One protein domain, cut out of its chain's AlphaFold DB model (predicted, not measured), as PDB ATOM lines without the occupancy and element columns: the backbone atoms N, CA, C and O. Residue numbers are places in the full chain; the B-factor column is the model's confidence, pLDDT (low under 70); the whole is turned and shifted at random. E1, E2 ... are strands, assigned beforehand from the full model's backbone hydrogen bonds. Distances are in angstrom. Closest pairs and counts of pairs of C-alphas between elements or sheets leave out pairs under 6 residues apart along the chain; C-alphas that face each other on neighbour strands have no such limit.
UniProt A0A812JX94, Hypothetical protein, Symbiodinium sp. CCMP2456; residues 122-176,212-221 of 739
ATOM      1  N   VAL A 122     -32.644  58.974  29.420       86.81
ATOM      2  CA  VAL A 122     -32.888  57.622  28.912       86.81
ATOM      3  C   VAL A 122     -34.259  57.181  29.419       86.81
ATOM      4  O   VAL A 122     -34.591  57.408  30.580       86.81
ATOM      5  N   SER A 123     -35.084  56.583  28.558       85.62
ATOM      6  CA  SER A 123     -36.388  56.051  28.972       85.62
ATOM      7  C   SER A 123     -36.232  54.973  30.048       85.62
ATOM      8  O   SER A 123     -35.229  54.273  30.085       85.62
ATOM      9  N   GLU A 124     -37.236  54.784  30.908       85.88
ATOM     10  CA  GLU A 124     -37.180  53.750  31.958       85.88
ATOM     11  C   GLU A 124     -37.054  52.328  31.385       85.88
ATOM     12  O   GLU A 124     -36.352  51.487  31.940       85.88
ATOM     13  N   TYR A 125     -37.705  52.081  30.248       88.69
ATOM     14  CA  TYR A 125     -37.705  50.799  29.549       88.69
ATOM     15  C   TYR A 125     -37.022  50.933  28.187       88.69
ATOM     16  O   TYR A 125     -37.128  51.982  27.540       88.69
ATOM     17  N   ALA A 126     -36.354  49.862  27.754       87.31
ATOM     18  CA  ALA A 126     -35.705  49.762  26.448       87.31
ATOM     19  C   ALA A 126     -36.726  49.792  25.311       87.31
ATOM     20  O   ALA A 126     -36.541  50.461  24.296       87.31
ATOM     21  N   SER A 127     -37.841  49.099  25.518       87.81
ATOM     22  CA  SER A 127     -38.979  49.080  24.611       87.81
ATOM     23  C   SER A 127     -40.247  48.700  25.365       87.81
ATOM     24  O   SER A 127     -40.197  48.166  26.475       87.81
ATOM     25  N   ILE A 128     -41.396  48.957  24.748       85.81
ATOM     26  CA  ILE A 128     -42.703  48.559  25.270       85.81
ATOM     27  C   ILE A 128     -43.355  47.631  24.261       85.81
ATOM     28  O   ILE A 128     -43.407  47.951  23.076       85.81
ATOM     29  N   VAL A 129     -43.843  46.496  24.748       86.06
ATOM     30  CA  VAL A 129     -44.520  45.468  23.958       86.06
ATOM     31  C   VAL A 129     -45.958  45.350  24.432       86.06
ATOM     32  O   VAL A 129     -46.205  45.054  25.598       86.06
ATOM     33  N   ALA A 130     -46.911  45.580  23.538       83.56
ATOM     34  CA  ALA A 130     -48.326  45.333  23.768       83.56
ATOM     35  C   ALA A 130     -48.680  43.892  23.375       83.56
ATOM     36  O   ALA A 130     -48.364  43.457  22.267       83.56
ATOM     37  N   LEU A 131     -49.339  43.177  24.287       85.44
ATOM     38  CA  LEU A 131     -49.936  41.861  24.088       85.44
ATOM     39  C   LEU A 131     -51.458  41.989  24.119       85.44
ATOM     40  O   LEU A 131     -51.996  42.642  25.011       85.44
ATOM     41  N   GLN A 132     -52.146  41.336  23.187       81.12
ATOM     42  CA  GLN A 132     -53.605  41.272  23.144       81.12
ATOM     43  C   GLN A 132     -54.071  39.828  22.936       81.12
ATOM     44  O   GLN A 132     -53.592  39.146  22.031       81.12
ATOM     45  N   GLY A 133     -55.022  39.376  23.750       80.75
ATOM     46  CA  GLY A 133     -55.572  38.021  23.686       80.75
ATOM     47  C   GLY A 133     -56.220  37.595  24.999       80.75
ATOM     48  O   GLY A 133     -56.637  38.437  25.791       80.75
ATOM     49  N   LEU A 134     -56.326  36.291  25.240       79.25
ATOM     50  CA  LEU A 134     -56.989  35.763  26.433       79.25
ATOM     51  C   LEU A 134     -56.213  36.079  27.714       79.25
ATOM     52  O   LEU A 134     -55.012  35.826  27.786       79.25
ATOM     53  N   ALA A 135     -56.910  36.558  28.753       73.19
ATOM     54  CA  ALA A 135     -56.309  36.870  30.056       73.19
ATOM     55  C   ALA A 135     -55.496  35.698  30.645       73.19
ATOM     56  O   ALA A 135     -54.463  35.912  31.278       73.19
ATOM     57  N   SER A 136     -55.956  34.462  30.418       77.62
ATOM     58  CA  SER A 136     -55.320  33.216  30.869       77.62
ATOM     59  C   SER A 136     -53.987  32.922  30.178       77.62
ATOM     60  O   SER A 136     -53.132  32.268  30.769       77.62
ATOM     61  N   ALA A 137     -53.797  33.415  28.953       82.19
ATOM     62  CA  ALA A 137     -52.563  33.272  28.190       82.19
ATOM     63  C   ALA A 137     -51.559  34.406  28.475       82.19
ATOM     64  O   ALA A 137     -50.442  34.380  27.962       82.19
ATOM     65  N   MET A 138     -51.924  35.409  29.286       83.19
ATOM     66  CA  MET A 138     -51.071  36.566  29.566       83.19
ATOM     67  C   MET A 138     -50.139  36.370  30.775       83.19
ATOM     68  O   MET A 138     -50.529  35.758  31.771       83.19
ATOM     69  N   PRO A 139     -48.936  36.982  30.764       82.56
ATOM     70  CA  PRO A 139     -48.055  37.002  31.929       82.56
ATOM     71  C   PRO A 139     -48.681  37.743  33.128       82.56
ATOM     72  O   PRO A 139     -49.494  38.648  32.924       82.56
ATOM     73  N   PRO A 140     -48.266  37.469  34.380       77.06
ATOM     74  CA  PRO A 140     -48.761  38.174  35.567       77.06
ATOM     75  C   PRO A 140     -48.641  39.706  35.463       77.06
ATOM     76  O   PRO A 140     -47.669  40.229  34.918       77.06
ATOM     77  N   SER A 141     -49.624  40.436  35.999       69.88
ATOM     78  CA  SER A 141     -49.687  41.907  35.932       69.88
ATOM     79  C   SER A 141     -49.038  42.621  37.127       69.88
ATOM     80  O   SER A 141     -48.681  43.791  37.015       69.88
ATOM     81  N   GLY A 142     -48.874  41.941  38.268       66.69
ATOM     82  CA  GLY A 142     -48.487  42.579  39.535       66.69
ATOM     83  C   GLY A 142     -46.981  42.729  39.787       66.69
ATOM     84  O   GLY A 142     -46.575  43.629  40.521       66.69
ATOM     85  N   SER A 143     -46.136  41.883  39.194       75.62
ATOM     86  CA  SER A 143     -44.696  41.833  39.487       75.62
ATOM     87  C   SER A 143     -43.841  41.751  38.224       75.62
ATOM     88  O   SER A 143     -44.327  41.475  37.127       75.62
ATOM     89  N   LYS A 144     -42.544  42.042  38.380       85.31
ATOM     90  CA  LYS A 144     -41.553  41.802  37.325       85.31
ATOM     91  C   LYS A 144     -41.472  40.299  37.054       85.31
ATOM     92  O   LYS A 144     -41.479  39.510  37.999       85.31
ATOM     93  N   LEU A 145     -41.354  39.911  35.788       87.25
ATOM     94  CA  LEU A 145     -41.159  38.512  35.416       87.25
ATOM     95  C   LEU A 145     -39.833  37.997  35.991       87.25
ATOM     96  O   LEU A 145     -38.788  38.599  35.768       87.25
ATOM     97  N   SER A 146     -39.854  36.887  36.727       85.31
ATOM     98  CA  SER A 146     -38.631  36.265  37.259       85.31
ATOM     99  C   SER A 146     -37.860  35.483  36.194       85.31
ATOM    100  O   SER A 146     -36.644  35.349  36.275       85.31
ATOM    101  N   THR A 147     -38.566  34.977  35.186       88.25
ATOM    102  CA  THR A 147     -38.028  34.186  34.077       88.25
ATOM    103  C   THR A 147     -38.559  34.714  32.751       88.25
ATOM    104  O   THR A 147     -39.501  35.508  32.716       88.25
ATOM    105  N   ALA A 148     -37.921  34.314  31.653       90.44
ATOM    106  CA  ALA A 148     -38.372  34.688  30.324       90.44
ATOM    107  C   ALA A 148     -39.752  34.071  30.048       90.44
ATOM    108  O   ALA A 148     -39.971  32.892  30.319       90.44
ATOM    109  N   PHE A 149     -40.663  34.853  29.480       90.69
ATOM    110  CA  PHE A 149     -41.984  34.391  29.074       90.69
ATOM    111  C   PHE A 149     -42.027  34.244  27.555       90.69
ATOM    112  O   PHE A 149     -41.960  35.240  26.831       90.69
ATOM    113  N   ALA A 150     -42.120  33.005  27.072       91.31
ATOM    114  CA  ALA A 150     -42.356  32.728  25.661       91.31
ATOM    115  C   ALA A 150     -43.790  33.127  25.310       91.31
ATOM    116  O   ALA A 150     -44.729  32.656  25.948       91.31
ATOM    117  N   ILE A 151     -43.951  34.012  24.327       88.88
ATOM    118  CA  ILE A 151     -45.260  34.546  23.963       88.88
ATOM    119  C   ILE A 151     -46.008  33.498  23.127       88.88
ATOM    120  O   ILE A 151     -45.506  33.109  22.068       88.88
ATOM    121  N   PRO A 152     -47.188  33.033  23.577       87.56
ATOM    122  CA  PRO A 152     -48.001  32.097  22.813       87.56
ATOM    123  C   PRO A 152     -48.436  32.680  21.451       87.56
ATOM    124  O   PRO A 152     -48.696  33.883  21.359       87.56
ATOM    125  N   PRO A 153     -48.524  31.864  20.381       82.75
ATOM    126  CA  PRO A 153     -48.839  32.333  19.023       82.75
ATOM    127  C   PRO A 153     -50.269  32.876  18.863       82.75
ATOM    128  O   PRO A 153     -50.567  33.558  17.885       82.75
ATOM    129  N   ASP A 154     -51.156  32.566  19.805       82.81
ATOM    130  CA  ASP A 154     -52.526  33.064  19.916       82.81
ATOM    131  C   ASP A 154     -52.610  34.506  20.443       82.81
ATOM    132  O   ASP A 154     -53.644  35.158  20.277       82.81
ATOM    133  N   LEU A 155     -51.526  35.047  21.016       83.50
ATOM    134  CA  LEU A 155     -51.456  36.455  21.395       83.50
ATOM    135  C   LEU A 155     -51.022  37.324  20.213       83.50
ATOM    136  O   LEU A 155     -50.011  37.082  19.555       83.50
ATOM    137  N   LYS A 156     -51.748  38.421  19.985       83.50
ATOM    138  CA  LYS A 156     -51.284  39.495  19.101       83.50
ATOM    139  C   LYS A 156     -50.232  40.325  19.829       83.50
ATOM    140  O   LYS A 156     -50.444  40.717  20.975       83.50
ATOM    141  N   VAL A 157     -49.129  40.627  19.147       84.25
ATOM    142  CA  VAL A 157     -47.953  41.293  19.731       84.25
ATOM    143  C   VAL A 157     -47.565  42.513  18.901       84.25
ATOM    144  O   VAL A 157     -47.495  42.431  17.674       84.25
ATOM    145  N   SER A 158     -47.281  43.639  19.557       78.25
ATOM    146  CA  SER A 158     -46.780  44.850  18.898       78.25
ATOM    147  C   SER A 158     -45.789  45.621  19.786       78.25
ATOM    148  O   SER A 158     -46.175  46.024  20.886       78.25
ATOM    149  N   PRO A 159     -44.540  45.872  19.347       80.50
ATOM    150  CA  PRO A 159     -43.917  45.370  18.117       80.50
ATOM    151  C   PRO A 159     -43.685  43.844  18.170       80.50
ATOM    152  O   PRO A 159     -43.653  43.289  19.266       80.50
ATOM    153  N   PRO A 160     -43.511  43.154  17.023       82.19
ATOM    154  CA  PRO A 160     -43.372  41.699  16.987       82.19
ATOM    155  C   PRO A 160     -42.159  41.212  17.790       82.19
ATOM    156  O   PRO A 160     -41.017  41.521  17.453       82.19
ATOM    157  N   VAL A 161     -42.410  40.422  18.833       87.19
ATOM    158  CA  VAL A 161     -41.392  39.722  19.628       87.19
ATOM    159  C   VAL A 161     -41.912  38.338  20.004       87.19
ATOM    160  O   VAL A 161     -43.115  38.145  20.158       87.19
ATOM    161  N   SER A 162     -41.012  37.367  20.153       87.94
ATOM    162  CA  SER A 162     -41.360  35.987  20.519       87.94
ATOM    163  C   SER A 162     -41.239  35.703  22.018       87.94
ATOM    164  O   SER A 162     -41.799  34.724  22.507       87.94
ATOM    165  N   VAL A 163     -40.504  36.537  22.762       91.25
ATOM    166  CA  VAL A 163     -40.206  36.330  24.184       91.25
ATOM    167  C   VAL A 163     -40.161  37.671  24.915       91.25
ATOM    168  O   VAL A 163     -39.541  38.620  24.436       91.25
ATOM    169  N   LEU A 164     -40.766  37.735  26.104       90.62
ATOM    170  CA  LEU A 164     -40.511  38.794  27.082       90.62
ATOM    171  C   LEU A 164     -39.380  38.348  28.022       90.62
ATOM    172  O   LEU A 164     -39.509  37.299  28.656       90.62
ATOM    173  N   PRO A 165     -38.275  39.099  28.148       91.19
ATOM    174  CA  PRO A 165     -37.162  38.698  29.005       91.19
ATOM    175  C   PRO A 165     -37.498  38.821  30.505       91.19
ATOM    176  O   PRO A 165     -38.442  39.539  30.869       91.19
ATOM    177  N   PRO A 166     -36.705  38.179  31.390       89.56
ATOM    178  CA  PRO A 166     -36.774  38.414  32.830       89.56
ATOM    179  C   PRO A 166     -36.662  39.908  33.158       89.56
ATOM    180  O   PRO A 166     -35.996  40.672  32.463       89.56
ATOM    181  N   GLY A 167     -37.331  40.339  34.221       86.19
ATOM    182  CA  GLY A 167     -37.404  41.732  34.648       86.19
ATOM    183  C   GLY A 167     -38.471  42.562  33.928       86.19
ATOM    184  O   GLY A 167     -38.774  43.660  34.401       86.19
ATOM    185  N   SER A 168     -39.077  42.050  32.846       89.81
ATOM    186  CA  SER A 168     -40.190  42.728  32.167       89.81
ATOM    187  C   SER A 168     -41.353  42.953  33.126       89.81
ATOM    188  O   SER A 168     -41.688  42.075  33.924       89.81
ATOM    189  N   LYS A 169     -41.975  44.132  33.066       88.25
ATOM    190  CA  LYS A 169     -43.059  44.520  33.978       88.25
ATOM    191  C   LYS A 169     -44.280  44.968  33.196       88.25
ATOM    192  O   LYS A 169     -44.153  45.759  32.266       88.25
ATOM    193  N   CYS A 170     -45.459  44.507  33.602       84.69
ATOM    194  CA  CYS A 170     -46.716  45.041  33.093       84.69
ATOM    195  C   CYS A 170     -46.846  46.515  33.516       84.69
ATOM    196  O   CYS A 170     -46.927  46.826  34.704       84.69
ATOM    197  N   ILE A 171     -46.829  47.424  32.543       81.38
ATOM    198  CA  ILE A 171     -47.003  48.870  32.747       81.38
ATOM    199  C   ILE A 171     -48.490  49.234  32.667       81.38
ATOM    200  O   ILE A 171     -48.952  50.161  33.331       81.38
ATOM    201  N   ARG A 172     -49.240  48.512  31.828       73.19
ATOM    202  CA  ARG A 172     -50.616  48.837  31.446       73.19
ATOM    203  C   ARG A 172     -51.416  47.547  31.283       73.19
ATOM    204  O   ARG A 172     -50.920  46.633  30.638       73.19
ATOM    205  N   ALA A 173     -52.631  47.485  31.819       68.38
ATOM    206  CA  ALA A 173     -53.549  46.361  31.632       68.38
ATOM    207  C   ALA A 173     -54.979  46.868  31.409       68.38
ATOM    208  O   ALA A 173     -55.444  47.743  32.140       68.38
ATOM    209  N   PHE A 174     -55.651  46.331  30.393       63.88
ATOM    210  CA  PHE A 174     -57.022  46.645  30.003       63.88
ATOM    211  C   PHE A 174     -57.791  45.347  29.787       63.88
ATOM    212  O   PHE A 174     -57.341  44.501  29.021       63.88
ATOM    213  N   SER A 175     -58.968  45.216  30.396       53.88
ATOM    214  CA  SER A 175     -59.857  44.070  30.172       53.88
ATOM    215  C   SER A 175     -61.097  44.510  29.394       53.88
ATOM    216  O   SER A 175     -61.732  45.511  29.737       53.88
ATOM    217  N   SER A 176     -61.444  43.775  28.336       42.91
ATOM    218  CA  SER A 176     -62.674  43.971  27.565       42.91
ATOM    219  C   SER A 176     -63.705  42.912  27.965       42.91
ATOM    220  O   SER A 176     -63.439  41.721  27.828       42.91
ATOM    221  N   CYS A 212     -61.021  39.011  26.742       57.94
ATOM    222  CA  CYS A 212     -59.893  39.436  25.934       57.94
ATOM    223  C   CYS A 212     -59.288  40.681  26.590       57.94
ATOM    224  O   CYS A 212     -59.975  41.683  26.816       57.94
ATOM    225  N   GLU A 213     -58.010  40.602  26.932       73.19
ATOM    226  CA  GLU A 213     -57.260  41.682  27.555       73.19
ATOM    227  C   GLU A 213     -56.242  42.277  26.588       73.19
ATOM    228  O   GLU A 213     -55.852  41.670  25.589       73.19
ATOM    229  N   GLU A 214     -55.800  43.484  26.908       76.00
ATOM    230  CA  GLU A 214     -54.635  44.124  26.320       76.00
ATOM    231  C   GLU A 214     -53.695  44.555  27.450       76.00
ATOM    232  O   GLU A 214     -54.066  45.352  28.318       76.00
ATOM    233  N   ARG A 215     -52.468  44.030  27.457       83.06
ATOM    234  CA  ARG A 215     -51.441  44.357  28.453       83.06
ATOM    235  C   ARG A 215     -50.171  44.852  27.773       83.06
ATOM    236  O   ARG A 215     -49.673  44.217  26.850       83.06
ATOM    237  N   SER A 216     -49.615  45.968  28.238       84.62
ATOM    238  CA  SER A 216     -48.325  46.484  27.766       84.62
ATOM    239  C   SER A 216     -47.229  46.192  28.782       84.62
ATOM    240  O   SER A 216     -47.345  46.563  29.952       84.62
ATOM    241  N   TYR A 217     -46.144  45.578  28.322       87.12
ATOM    242  CA  TYR A 217     -44.984  45.205  29.117       87.12
ATOM    243  C   TYR A 217     -43.781  46.062  28.740       87.12
ATOM    244  O   TYR A 217     -43.423  46.176  27.569       87.12
ATOM    245  N   GLY A 218     -43.151  46.659  29.745       89.00
ATOM    246  CA  GLY A 218     -41.865  47.326  29.603       89.00
ATOM    247  C   GLY A 218     -40.734  46.321  29.668       89.00
ATOM    248  O   GLY A 218     -40.628  45.592  30.655       89.00
ATOM    249  N   ILE A 219     -39.883  46.311  28.646       90.62
ATOM    250  CA  ILE A 219     -38.654  45.521  28.620       90.62
ATOM    251  C   ILE A 219     -37.553  46.321  29.335       90.62
ATOM    252  O   ILE A 219     -37.309  47.470  28.952       90.62
ATOM    253  N   PRO A 220     -36.905  45.775  30.381       91.12
ATOM    254  CA  PRO A 220     -35.861  46.488  31.107       91.12
ATOM    255  C   PRO A 220     -34.617  46.660  30.234       91.12
ATOM    256  O   PRO A 220     -34.332  45.834  29.366       91.12
ATOM    257  N   TRP A 221     -33.844  47.710  30.494       93.06
ATOM    258  CA  TRP A 221     -32.503  47.819  29.929       93.06
ATOM    259  C   TRP A 221     -31.554  46.860  30.642       93.06
ATOM    260  O   TRP A 221     -31.618  46.726  31.866       93.06
TER     261      TRP A 221
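What this domain is: This is residues 122 to 176 and 212 to 221 of the 739 residues of the protein "Hypothetical protein" of Symbiodinium sp. CCMP2456 (UniProt A0A812JX94). A twisted sheet of four strands, E2, E1, E4 and E3 in that order, forms a wall with one face covered by the loops of residues 135 to 155 and 159 to 168 and the other face bare. E1, E4 and E3 are long and run side by side along the longest axis; E2 is a short edge strand, and a short pairing of residues 149 to 150 with 163 to 164 ties the loops to each other. The printed part has 65 residues with no named helix and four strands, E1 to E4 along the chain, neighbours antiparallel; the class is all strand, though under half of the residues are in named elements. It is compact, with a radius of gyration of the C-alphas of 10.7 A, and spans 32 by 21 by 20 A, only just elongated.

How they stand to each other: E1, residues 125 to 134, and E4, residues 212 to 220, are inner strands, antiparallel at 161 degrees; N 131 and O 215 are 2.8 A apart, within hydrogen-bond range. Edge strand E2, residues 156 to 158, forms a hairpin with E1, with N 130 and O 158 2.8 A apart. Edge strand E3, residues 169 to 176, is antiparallel to E4 at 169 degrees, with N 174 and O 214 2.8 A apart. E3 bends by 54 degrees at residue 172. E2 and E3 are apart.

Where its parts are: E1 measures 24.7 A from C-alpha 125 at (-37.705, 50.799, 29.549) to C-alpha 134. E2 measures 7.0 A, E3 20.6 A and E4 25.6 A, the last ending at C-alpha 220 at (-35.861, 46.488, 31.107).

The domain as a whole: The C-alphas of Val 122 and Ser 136, the two farthest apart, are 33.2 A apart. Residues 177 to 211 are not printed; across this cut C-alphas 176 and 212 are 5.6 A apart. The link from E1 to E2 is long. Confidence is under 70 at residues 141 to 142, 173 to 176 and 212.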